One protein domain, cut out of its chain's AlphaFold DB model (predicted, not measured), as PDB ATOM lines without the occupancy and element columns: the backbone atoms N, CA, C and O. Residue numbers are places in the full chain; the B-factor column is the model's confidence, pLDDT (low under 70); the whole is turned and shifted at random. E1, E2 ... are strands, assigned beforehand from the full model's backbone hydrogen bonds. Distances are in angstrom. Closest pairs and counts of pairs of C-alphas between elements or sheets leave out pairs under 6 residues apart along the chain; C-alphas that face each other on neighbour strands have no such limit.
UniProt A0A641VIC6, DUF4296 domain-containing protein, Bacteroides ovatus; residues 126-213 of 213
ATOM      1  N   LYS A 126     340.042 179.798 210.904       79.44
ATOM      2  CA  LYS A 126     340.782 179.203 209.780       79.44
ATOM      3  C   LYS A 126     340.767 180.188 208.611       79.44
ATOM      4  O   LYS A 126     339.770 180.857 208.409       79.44
ATOM      5  N   GLN A 127     341.834 180.259 207.822       79.19
ATOM      6  CA  GLN A 127     341.781 181.023 206.572       79.19
ATOM      7  C   GLN A 127     340.840 180.342 205.570       79.19
ATOM      8  O   GLN A 127     340.880 179.118 205.419       79.19
ATOM      9  N   GLY A 128     340.027 181.133 204.876       80.62
ATOM     10  CA  GLY A 128     339.090 180.671 203.855       80.62
ATOM     11  C   GLY A 128     338.032 181.728 203.543       80.62
ATOM     12  O   GLY A 128     337.975 182.751 204.212       80.62
ATOM     13  N   ASP A 129     337.221 181.459 202.522       75.19
ATOM     14  CA  ASP A 129     336.136 182.343 202.065       75.19
ATOM     15  C   ASP A 129     334.849 182.144 202.887       75.19
ATOM     16  O   ASP A 129     334.221 183.084 203.355       75.19
ATOM     17  N   SER A 130     334.488 180.887 203.160       85.69
ATOM     18  CA  SER A 130     333.397 180.526 204.070       85.69
ATOM     19  C   SER A 130     333.948 179.650 205.179       85.69
ATOM     20  O   SER A 130     334.330 178.498 204.950       85.69
ATOM     21  N   ILE A 131     334.039 180.216 206.378       85.06
ATOM     22  CA  ILE A 131     334.698 179.575 207.511       85.06
ATOM     23  C   ILE A 131     333.769 179.511 208.711       85.06
ATOM     24  O   ILE A 131     333.000 180.425 208.995       85.06
ATOM     25  N   ASP A 132     333.872 178.406 209.435       84.88
ATOM     26  CA  ASP A 132     333.228 178.276 210.728       84.88
ATOM     27  C   ASP A 132     334.068 179.018 211.768       84.88
ATOM     28  O   ASP A 132     335.173 178.592 212.125       84.88
ATOM     29  N   VAL A 133     333.544 180.157 212.209       85.56
ATOM     30  CA  VAL A 133     334.175 181.008 213.215       85.56
ATOM     31  C   VAL A 133     333.749 180.647 214.637       85.56
ATOM     32  O   VAL A 133     334.263 181.245 215.581       85.56
ATOM     33  N   TRP A 134     332.837 179.678 214.822       85.44
ATOM     34  CA  TRP A 134     332.327 179.311 216.141       85.44
ATOM     35  C   TRP A 134     333.399 178.580 216.951       85.44
ATOM     36  O   TRP A 134     333.740 177.428 216.649       85.44
ATOM     37  N   PRO A 135     333.920 179.188 218.026       79.50
ATOM     38  CA  PRO A 135     335.061 178.618 218.723       79.50
ATOM     39  C   PRO A 135     334.636 177.816 219.962       79.50
ATOM     40  O   PRO A 135     335.469 177.136 220.569       79.50
ATOM     41  N   TRP A 136     333.358 177.900 220.357       82.19
ATOM     42  CA  TRP A 136     332.834 177.372 221.617       82.19
ATOM     43  C   TRP A 136     332.155 176.012 221.444       82.19
ATOM     44  O   TRP A 136     332.129 175.416 220.366       82.19
ATOM     45  N   GLN A 137     331.587 175.498 222.537       81.81
ATOM     46  CA  GLN A 137     330.772 174.288 222.499       81.81
ATOM     47  C   GLN A 137     329.592 174.477 221.534       81.81
ATOM     48  O   GLN A 137     328.933 175.511 221.540       81.81
ATOM     49  N   ARG A 138     329.331 173.471 220.689       87.00
ATOM     50  CA  ARG A 138     328.222 173.487 219.711       87.00
ATOM     51  C   ARG A 138     326.901 172.965 220.265       87.00
ATOM     52  O   ARG A 138     325.890 172.971 219.572       87.00
ATOM     53  N   MET A 139     326.928 172.456 221.488       87.62
ATOM     54  CA  MET A 139     325.760 171.949 222.181       87.62
ATOM     55  C   MET A 139     325.747 172.573 223.563       87.62
ATOM     56  O   MET A 139     326.659 172.353 224.357       87.62
ATOM     57  N   VAL A 140     324.709 173.355 223.818       87.00
ATOM     58  CA  VAL A 140     324.434 173.968 225.110       87.00
ATOM     59  C   VAL A 140     323.033 173.532 225.501       87.00
ATOM     60  O   VAL A 140     322.117 173.563 224.678       87.00
ATOM     61  N   ARG A 141     322.874 173.087 226.744       86.25
ATOM     62  CA  ARG A 141     321.563 172.835 227.330       86.25
ATOM     63  C   ARG A 141     321.220 174.039 228.185       86.25
ATOM     64  O   ARG A 141     321.955 174.330 229.118       86.25
ATOM     65  N   LEU A 142     320.124 174.701 227.841       84.56
ATOM     66  CA  LEU A 142     319.547 175.741 228.678       84.56
ATOM     67  C   LEU A 142     318.441 175.135 229.537       84.56
ATOM     68  O   LEU A 142     317.739 174.221 229.083       84.56
ATOM     69  N   THR A 143     318.288 175.624 230.762       79.62
ATOM     70  CA  THR A 143     317.176 175.243 231.639       79.62
ATOM     71  C   THR A 143     316.421 176.477 232.132       79.62
ATOM     72  O   THR A 143     316.746 177.602 231.768       79.62
ATOM     73  N   GLY A 144     315.349 176.275 232.902       74.62
ATOM     74  CA  GLY A 144     314.634 177.384 233.540       74.62
ATOM     75  C   GLY A 144     315.373 177.977 234.746       74.62
ATOM     76  O   GLY A 144     314.915 178.974 235.298       74.62
ATOM     77  N   GLU A 145     316.486 177.376 235.167       78.75
ATOM     78  CA  GLU A 145     317.253 177.800 236.334       78.75
ATOM     79  C   GLU A 145     318.090 179.052 236.032       78.75
ATOM     80  O   GLU A 145     318.651 179.217 234.951       78.75
ATOM     81  N   MET A 146     318.235 179.940 237.018       73.50
ATOM     82  CA  MET A 146     318.932 181.227 236.841       73.50
ATOM     83  C   MET A 146     320.387 181.106 236.361       73.50
ATOM     84  O   MET A 146     320.924 182.058 235.803       73.50
ATOM     85  N   MET A 147     321.041 179.968 236.606       73.19
ATOM     86  CA  MET A 147     322.466 179.781 236.321       73.19
ATOM     87  C   MET A 147     322.751 179.316 234.887       73.19
ATOM     88  O   MET A 147     323.879 179.465 234.422       73.19
ATOM     89  N   ASP A 148     321.765 178.757 234.186       79.19
ATOM     90  CA  ASP A 148     321.922 178.187 232.843       79.19
ATOM     91  C   ASP A 148     320.718 178.477 231.927       79.19
ATOM     92  O   ASP A 148     320.487 177.780 230.941       79.19
ATOM     93  N   ASN A 149     319.969 179.545 232.210       83.56
ATOM     94  CA  ASN A 149     318.864 180.014 231.369       83.56
ATOM     95  C   ASN A 149     319.305 180.815 230.135       83.56
ATOM     96  O   ASN A 149     318.488 181.083 229.255       83.56
ATOM     97  N   GLN A 150     320.582 181.192 230.047       86.44
ATOM     98  CA  GLN A 150     321.121 181.964 228.933       86.44
ATOM     99  C   GLN A 150     322.521 181.506 228.530       86.44
ATOM    100  O   GLN A 150     323.315 181.040 229.345       86.44
ATOM    101  N   TYR A 151     322.840 181.711 227.255       86.69
ATOM    102  CA  TYR A 151     324.182 181.537 226.725       86.69
ATOM    103  C   TYR A 151     324.635 182.832 226.061       86.69
ATOM    104  O   TYR A 151     324.144 183.196 224.994       86.69
ATOM    105  N   VAL A 152     325.566 183.528 226.710       86.44
ATOM    106  CA  VAL A 152     326.129 184.788 226.218       86.44
ATOM    107  C   VAL A 152     327.556 184.535 225.765       86.44
ATOM    108  O   VAL A 152     328.344 183.901 226.467       86.44
ATOM    109  N   PHE A 153     327.899 185.044 224.589       85.25
ATOM    110  CA  PHE A 153     329.235 184.927 224.032       85.25
ATOM    111  C   PHE A 153     329.670 186.240 223.390       85.25
ATOM    112  O   PHE A 153     328.854 187.044 222.948       85.25
ATOM    113  N   THR A 154     330.983 186.422 223.303       84.50
ATOM    114  CA  THR A 154     331.602 187.484 222.514       84.50
ATOM    115  C   THR A 154     332.597 186.838 221.571       84.50
ATOM    116  O   THR A 154     333.479 186.097 222.011       84.50
ATOM    117  N   LEU A 155     332.438 187.104 220.279       84.25
ATOM    118  CA  LEU A 155     333.355 186.654 219.245       84.25
ATOM    119  C   LEU A 155     334.230 187.846 218.828       84.25
ATOM    120  O   LEU A 155     333.746 188.722 218.115       84.25
ATOM    121  N   PRO A 156     335.482 187.945 219.306       81.94
ATOM    122  CA  PRO A 156     336.386 188.993 218.869       81.94
ATOM    123  C   PRO A 156     336.807 188.748 217.418       81.94
ATOM    124  O   PRO A 156     337.003 187.608 216.992       81.94
ATOM    125  N   THR A 157     336.983 189.837 216.678       80.50
ATOM    126  CA  THR A 157     337.515 189.808 215.317       80.50
ATOM    127  C   THR A 157     339.005 189.473 215.321       80.50
ATOM    128  O   THR A 157     339.746 189.867 216.225       80.50
ATOM    129  N   ASP A 158     339.456 188.797 214.273       82.62
ATOM    130  CA  ASP A 158     340.865 188.537 213.984       82.62
ATOM    131  C   ASP A 158     341.242 188.988 212.561       82.62
ATOM    132  O   ASP A 158     340.464 189.650 211.874       82.62
ATOM    133  N   SER A 159     342.448 188.647 212.105       82.88
ATOM    134  CA  SER A 159     342.958 189.047 210.787       82.88
ATOM    135  C   SER A 159     342.180 188.485 209.588       82.88
ATOM    136  O   SER A 159     342.402 188.953 208.464       82.88
ATOM    137  N   ASN A 160     341.334 187.472 209.785       83.56
ATOM    138  CA  ASN A 160     340.578 186.836 208.707       83.56
ATOM    139  C   ASN A 160     339.262 187.548 208.396       83.56
ATOM    140  O   ASN A 160     338.766 187.363 207.294       83.56
ATOM    141  N   TYR A 161     338.750 188.389 209.297       82.75
ATOM    142  CA  TYR A 161     337.565 189.206 209.036       82.75
ATOM    143  C   TYR A 161     337.937 190.356 208.091       82.75
ATOM    144  O   TYR A 161     338.919 191.074 208.324       82.75
ATOM    145  N   LYS A 162     337.177 190.522 207.012       83.06
ATOM    146  CA  LYS A 162     337.357 191.542 205.974       83.06
ATOM    147  C   LYS A 162     336.142 192.455 205.880       83.06
ATOM    148  O   LYS A 162     335.047 192.149 206.350       83.06
ATOM    149  N   ASP A 163     336.363 193.619 205.273       79.81
ATOM    150  CA  ASP A 163     335.270 194.531 204.954       79.81
ATOM    151  C   ASP A 163     334.264 193.824 204.035       79.81
ATOM    152  O   ASP A 163     334.663 193.171 203.070       79.81
ATOM    153  N   ARG A 164     332.969 193.996 204.330       81.31
ATOM    154  CA  ARG A 164     331.823 193.360 203.649       81.31
ATOM    155  C   ARG A 164     331.625 191.857 203.884       81.31
ATOM    156  O   ARG A 164     330.759 191.274 203.228       81.31
ATOM    157  N   ASP A 165     332.335 191.241 204.826       83.62
ATOM    158  CA  ASP A 165     331.998 189.882 205.264       83.62
ATOM    159  C   ASP A 165     330.580 189.830 205.851       83.62
ATOM    160  O   ASP A 165     330.125 190.752 206.534       83.62
ATOM    161  N   THR A 166     329.871 188.730 205.594       83.12
ATOM    162  CA  THR A 166     328.523 188.493 206.126       83.12
ATOM    163  C   THR A 166     328.571 187.387 207.168       83.12
ATOM    164  O   THR A 166     328.969 186.261 206.875       83.12
ATOM    165  N   LEU A 167     328.134 187.696 208.388       84.12
ATOM    166  CA  LEU A 167     327.997 186.709 209.452       84.12
ATOM    167  C   LEU A 167     326.610 186.072 209.389       84.12
ATOM    168  O   LEU A 167     325.599 186.759 209.514       84.12
ATOM    169  N   VAL A 168     326.577 184.751 209.224       85.38
ATOM    170  CA  VAL A 168     325.353 183.949 209.305       85.38
ATOM    171  C   VAL A 168     325.407 183.146 210.593       85.38
ATOM    172  O   VAL A 168     326.356 182.390 210.816       85.38
ATOM    173  N   TRP A 169     324.395 183.299 211.444       85.19
ATOM    174  CA  TRP A 169     324.308 182.547 212.687       85.19
ATOM    175  C   TRP A 169     323.221 181.487 212.597       85.19
ATOM    176  O   TRP A 169     322.039 181.789 212.656       85.19
ATOM    177  N   GLU A 170     323.635 180.227 212.478       88.81
ATOM    178  CA  GLU A 170     322.719 179.094 212.426       88.81
ATOM    179  C   GLU A 170     322.685 178.352 213.770       88.81
ATOM    180  O   GLU A 170     323.715 177.885 214.265       88.81
ATOM    181  N   VAL A 171     321.494 178.195 214.351       89.19
ATOM    182  CA  VAL A 171     321.285 177.439 215.596       89.19
ATOM    183  C   VAL A 171     320.157 176.436 215.421       89.19
ATOM    184  O   VAL A 171     319.085 176.747 214.911       89.19
ATOM    185  N   ARG A 172     320.378 175.201 215.885       90.69
ATOM    186  CA  ARG A 172     319.349 174.158 215.899       90.69
ATOM    187  C   ARG A 172     318.723 174.027 217.283       90.69
ATOM    188  O   ARG A 172     319.360 173.517 218.202       90.69
ATOM    189  N   TYR A 173     317.450 174.381 217.396       87.94
ATOM    190  CA  TYR A 173     316.678 174.282 218.630       87.94
ATOM    191  C   TYR A 173     316.032 172.904 218.793       87.94
ATOM    192  O   TYR A 173     315.462 172.344 217.851       87.94
ATOM    193  N   ARG A 174     316.123 172.355 220.010       86.94
ATOM    194  CA  ARG A 174     315.431 171.137 220.456       86.94
ATOM    195  C   ARG A 174     314.835 171.379 221.841       86.94
ATOM    196  O   ARG A 174     315.573 171.678 222.773       86.94
ATOM    197  N   PHE A 175     313.525 171.203 221.970       83.00
ATOM    198  CA  PHE A 175     312.800 171.317 223.237       83.00
ATOM    199  C   PHE A 175     312.582 169.913 223.827       83.00
ATOM    200  O   PHE A 175     312.190 169.005 223.098       83.00
ATOM    201  N   LEU A 176     312.910 169.709 225.111       75.31
ATOM    202  CA  LEU A 176     313.036 168.370 225.722       75.31
ATOM    203  C   LEU A 176     311.740 167.783 226.329       75.31
ATOM    204  O   LEU A 176     311.772 166.663 226.822       75.31
ATOM    205  N   GLU A 177     310.601 168.468 226.247       67.62
ATOM    206  CA  GLU A 177     309.281 168.022 226.739       67.62
ATOM    207  C   GLU A 177     308.181 168.589 225.821       67.62
ATOM    208  O   GLU A 177     308.469 169.552 225.097       67.62
ATOM    209  N   PRO A 178     306.936 168.056 225.807       62.94
ATOM    210  CA  PRO A 178     305.858 168.719 225.081       62.94
ATOM    211  C   PRO A 178     305.729 170.149 225.606       62.94
ATOM    212  O   PRO A 178     305.559 170.370 226.806       62.94
ATOM    213  N   MET A 179     305.856 171.121 224.701       55.91
ATOM    214  CA  MET A 179     305.593 172.521 225.005       55.91
ATOM    215  C   MET A 179     304.132 172.622 225.446       55.91
ATOM    216  O   MET A 179     303.227 172.662 224.616       55.91
ATOM    217  N   LEU A 180     303.885 172.613 226.759       54.97
ATOM    218  CA  LEU A 180     302.629 173.120 227.296       54.97
ATOM    219  C   LEU A 180     302.459 174.523 226.714       54.97
ATOM    220  O   LEU A 180     303.414 175.300 226.719       54.97
ATOM    221  N   ALA A 181     301.272 174.802 226.178       51.09
ATOM    222  CA  ALA A 181     300.917 176.020 225.449       51.09
ATOM    223  C   ALA A 181     300.911 177.291 226.323       51.09
ATOM    224  O   ALA A 181     300.148 178.220 226.073       51.09
ATOM    225  N   ASP A 182     301.727 177.324 227.371       50.66
ATOM    226  CA  ASP A 182     301.908 178.478 228.220       50.66
ATOM    227  C   ASP A 182     303.083 179.298 227.673       50.66
ATOM    228  O   ASP A 182     304.233 178.850 227.618       50.66
ATOM    229  N   SER A 183     302.762 180.507 227.218       53.81
ATOM    230  CA  SER A 183     303.591 181.442 226.441       53.81
ATOM    231  C   SER A 183     304.914 181.867 227.111       53.81
ATOM    232  O   SER A 183     305.677 182.646 226.540       53.81
ATOM    233  N   LEU A 184     305.199 181.382 228.319       55.84
ATOM    234  CA  LEU A 184     306.335 181.775 229.154       55.84
ATOM    235  C   LEU A 184     307.624 180.983 228.867       55.84
ATOM    236  O   LEU A 184     308.664 181.291 229.441       55.84
ATOM    237  N   ARG A 185     307.584 179.977 227.980       62.19
ATOM    238  CA  ARG A 185     308.743 179.131 227.614       62.19
ATOM    239  C   ARG A 185     309.364 179.464 226.248       62.19
ATOM    240  O   ARG A 185     310.015 178.613 225.645       62.19
ATOM    241  N   GLY A 186     309.149 180.676 225.731       66.69
ATOM    242  CA  GLY A 186     309.777 181.130 224.487       66.69
ATOM    243  C   GLY A 186     311.284 181.323 224.658       66.69
ATOM    244  O   GLY A 186     311.721 181.971 225.607       66.69
ATOM    245  N   VAL A 187     312.089 180.781 223.742       77.00
ATOM    246  CA  VAL A 187     313.537 181.033 223.729       77.00
ATOM    247  C   VAL A 187     313.810 182.219 222.823       77.00
ATOM    248  O   VAL A 187     313.322 182.271 221.697       77.00
ATOM    249  N   THR A 188     314.592 183.181 223.303       81.69
ATOM    250  CA  THR A 188     315.006 184.329 222.492       81.69
ATOM    251  C   THR A 188     316.422 184.111 221.982       81.69
ATOM    252  O   THR A 188     317.319 183.747 222.740       81.69
ATOM    253  N   MET A 189     316.611 184.348 220.691       83.62
ATOM    254  CA  MET A 189     317.908 184.411 220.035       83.62
ATOM    255  C   MET A 189     318.180 185.867 219.682       83.62
ATOM    256  O   MET A 189     317.335 186.510 219.062       83.62
ATOM    257  N   ALA A 190     319.334 186.398 220.074       84.50
ATOM    258  CA  ALA A 190     319.722 187.764 219.748       84.50
ATOM    259  C   ALA A 190     321.200 187.822 219.372       84.50
ATOM    260  O   ALA A 190     322.042 187.229 220.045       84.50
ATOM    261  N   MET A 191     321.498 188.542 218.297       84.25
ATOM    262  CA  MET A 191     322.841 188.816 217.814       84.25
ATOM    263  C   MET A 191     323.028 190.318 217.691       84.25
ATOM    264  O   MET A 191     322.205 191.022 217.105       84.25
ATOM    265  N   GLN A 192     324.147 190.794 218.217       85.69
ATOM    266  CA  GLN A 192     324.608 192.157 218.035       85.69
ATOM    267  C   GLN A 192     325.975 192.108 217.363       85.69
ATOM    268  O   GLN A 192     326.872 191.400 217.821       85.69
ATOM    269  N   VAL A 193     326.127 192.867 216.282       82.44
ATOM    270  CA  VAL A 193     327.388 193.031 215.559       82.44
ATOM    271  C   VAL A 193     327.814 194.487 215.690       82.44
ATOM    272  O   VAL A 193     327.086 195.393 215.287       82.44
ATOM    273  N   ILE A 194     328.984 194.708 216.285       82.56
ATOM    274  CA  ILE A 194     329.528 196.040 216.564       82.56
ATOM    275  C   ILE A 194     330.626 196.333 215.539       82.56
ATOM    276  O   ILE A 194     331.618 195.607 215.468       82.56
ATOM    277  N   TYR A 195     330.454 197.401 214.767       79.31
ATOM    278  CA  TYR A 195     331.434 197.937 213.824       79.31
ATOM    279  C   TYR A 195     332.094 199.194 214.407       79.31
ATOM    280  O   TYR A 195     331.598 199.789 215.359       79.31
ATOM    281  N   GLU A 196     333.197 199.651 213.805       81.25
ATOM    282  CA  GLU A 196     333.901 200.867 214.253       81.25
ATOM    283  C   GLU A 196     333.000 202.118 214.242       81.25
ATOM    284  O   GLU A 196     333.175 203.021 215.057       81.25
ATOM    285  N   LYS A 197     332.028 202.170 213.320       84.56
ATOM    286  CA  LYS A 197     331.158 203.336 213.095       84.56
ATOM    287  C   LYS A 197     329.660 203.047 213.219       84.56
ATOM    288  O   LYS A 197     328.874 203.975 213.057       84.56
ATOM    289  N   ASP A 198     329.263 201.798 213.456       82.38
ATOM    290  CA  ASP A 198     327.850 201.400 213.487       82.38
ATOM    291  C   ASP A 198     327.627 200.157 214.366       82.38
ATOM    292  O   ASP A 198     328.570 199.469 214.749       82.38
ATOM    293  N   THR A 199     326.384 199.850 214.720       85.69
ATOM    294  CA  THR A 199     326.005 198.629 215.440       85.69
ATOM    295  C   THR A 199     324.705 198.072 214.878       85.69
ATOM    296  O   THR A 199     323.666 198.726 214.910       85.69
ATOM    297  N   ILE A 200     324.751 196.823 214.420       84.56
ATOM    298  CA  ILE A 200     323.593 196.103 213.889       84.56
ATOM    299  C   ILE A 200     323.069 195.154 214.965       84.56
ATOM    300  O   ILE A 200     323.827 194.371 215.536       84.56
ATOM    301  N   ASN A 201     321.762 195.199 215.219       85.75
ATOM    302  CA  ASN A 201     321.078 194.322 216.167       85.75
ATOM    303  C   ASN A 201     320.027 193.481 215.443       85.75
ATOM    304  O   ASN A 201     319.211 194.014 214.691       85.75
ATOM    305  N   HIS A 202     320.000 192.183 215.721       84.94
ATOM    306  CA  HIS A 202     318.959 191.270 215.269       84.94
ATOM    307  C   HIS A 202     318.493 190.408 216.440       84.94
ATOM    308  O   HIS A 202     319.312 189.897 217.201       84.94
ATOM    309  N   TRP A 203     317.185 190.229 216.595       88.00
ATOM    310  CA  TRP A 203     316.632 189.319 217.591       88.00
ATOM    311  C   TRP A 203     315.379 188.637 217.056       88.00
ATOM    312  O   TRP A 203     314.654 189.194 216.230       88.00
ATOM    313  N   LYS A 204     315.139 187.419 217.532       86.06
ATOM    314  CA  LYS A 204     314.042 186.559 217.104       86.06
ATOM    315  C   LYS A 204     313.585 185.685 218.264       86.06
ATOM    316  O   LYS A 204     314.399 185.072 218.956       86.06
ATOM    317  N   THR A 205     312.273 185.591 218.447       85.94
ATOM    318  CA  THR A 205     311.672 184.605 219.351       85.94
ATOM    319  C   THR A 205     311.530 183.275 218.621       85.94
ATOM    320  O   THR A 205     310.959 183.217 217.533       85.94
ATOM    321  N   VAL A 206     312.039 182.201 219.218       83.75
ATOM    322  CA  VAL A 206     311.972 180.838 218.688       83.75
ATOM    323  C   VAL A 206     310.939 180.047 219.478       83.75
ATOM    324  O   VAL A 206     311.107 179.777 220.669       83.75
ATOM    325  N   THR A 207     309.868 179.665 218.791       78.81
ATOM    326  CA  THR A 207     308.749 178.894 219.348       78.81
ATOM    327  C   THR A 207     308.691 177.464 218.822       78.81
ATOM    328  O   THR A 207     307.979 176.643 219.387       78.81
ATOM    329  N   GLU A 208     309.440 177.147 217.764       79.81
ATOM    330  CA  GLU A 208     309.405 175.845 217.097       79.81
ATOM    331  C   GLU A 208     310.797 175.199 217.035       79.81
ATOM    332  O   GLU A 208     311.808 175.898 216.888       79.81
ATOM    333  N   PRO A 209     310.891 173.861 217.170       84.94
ATOM    334  CA  PRO A 209     312.152 173.152 217.012       84.94
ATOM    335  C   PRO A 209     312.626 173.205 215.555       84.94
ATOM    336  O   PRO A 209     311.829 173.285 214.626       84.94
ATOM    337  N   GLY A 210     313.935 173.085 215.339       87.56
ATOM    338  CA  GLY A 210     314.518 173.111 213.997       87.56
ATOM    339  C   GLY A 210     315.691 174.070 213.871       87.56
ATOM    340  O   GLY A 210     316.211 174.568 214.867       87.56
ATOM    341  N   VAL A 211     316.146 174.261 212.635       90.69
ATOM    342  CA  VAL A 211     317.239 175.183 212.310       90.69
ATOM    343  C   VAL A 211     316.675 176.592 212.186       90.69
ATOM    344  O   VAL A 211     315.704 176.803 211.466       90.69
ATOM    345  N   GLN A 212     317.284 177.534 212.895       87.12
ATOM    346  CA  GLN A 212     316.973 178.956 212.856       87.12
ATOM    347  C   GLN A 212     318.221 179.716 212.395       87.12
ATOM    348  O   GLN A 212     319.333 179.357 212.790       87.12
ATOM    349  N   GLN A 213     318.004 180.731 211.563       84.12
ATOM    350  CA  GLN A 213     318.984 181.702 211.078       84.12
ATOM    351  C   GLN A 213     318.441 183.112 211.321       84.12
ATOM    352  O   GLN A 213     317.185 183.241 211.372       84.12
TER     353      GLN A 213
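What this domain is: This is residues 126 to 213 of the 213 residues of the protein "DUF4296 domain-containing protein" of Bacteroides ovatus (UniProt A0A641VIC6). With little regular structure, this elongated model is a long unnamed stretch, residues 126 to 170, running back and forth lengthwise beside a long two-stranded hairpin, E2 and E3; short E1 and E4 pair near the hairpin's other end from its turn, and residues 194 to 199 stick out. The printed part has 88 residues, no named helix and four strands, E1 to E4 in chain order, in two antiparallel sheets, E1 - E4 and E2 - E3. It is all strand, with 22 residues in named elements, and loose: radius of gyration of the C-alphas 15.5 A, spans 45 by 26 by 24 A.

Where its parts are: E1 is residues 171 to 173, from C-alpha 171 at (321.285, 177.439, 215.596). E2, residues 187 to 194, measures 23.1 A; E3, residues 199 to 206, 22.9 A. E4, residues 210 to 212, ends at (316.973, 178.956, 212.856).

How they stand to each other: In the hairpin, N 191 and O 202 are within hydrogen-bond range, 2.8 A. Between E1 and E4, N 173 and O 210 are, at 2.8 A. E1 and E3 are only just apart, closest 8.1 A.

The domain as a whole: The printed part has no cut. The link E1 to E2 is long; residues 177 to 186 are under pLDDT 70.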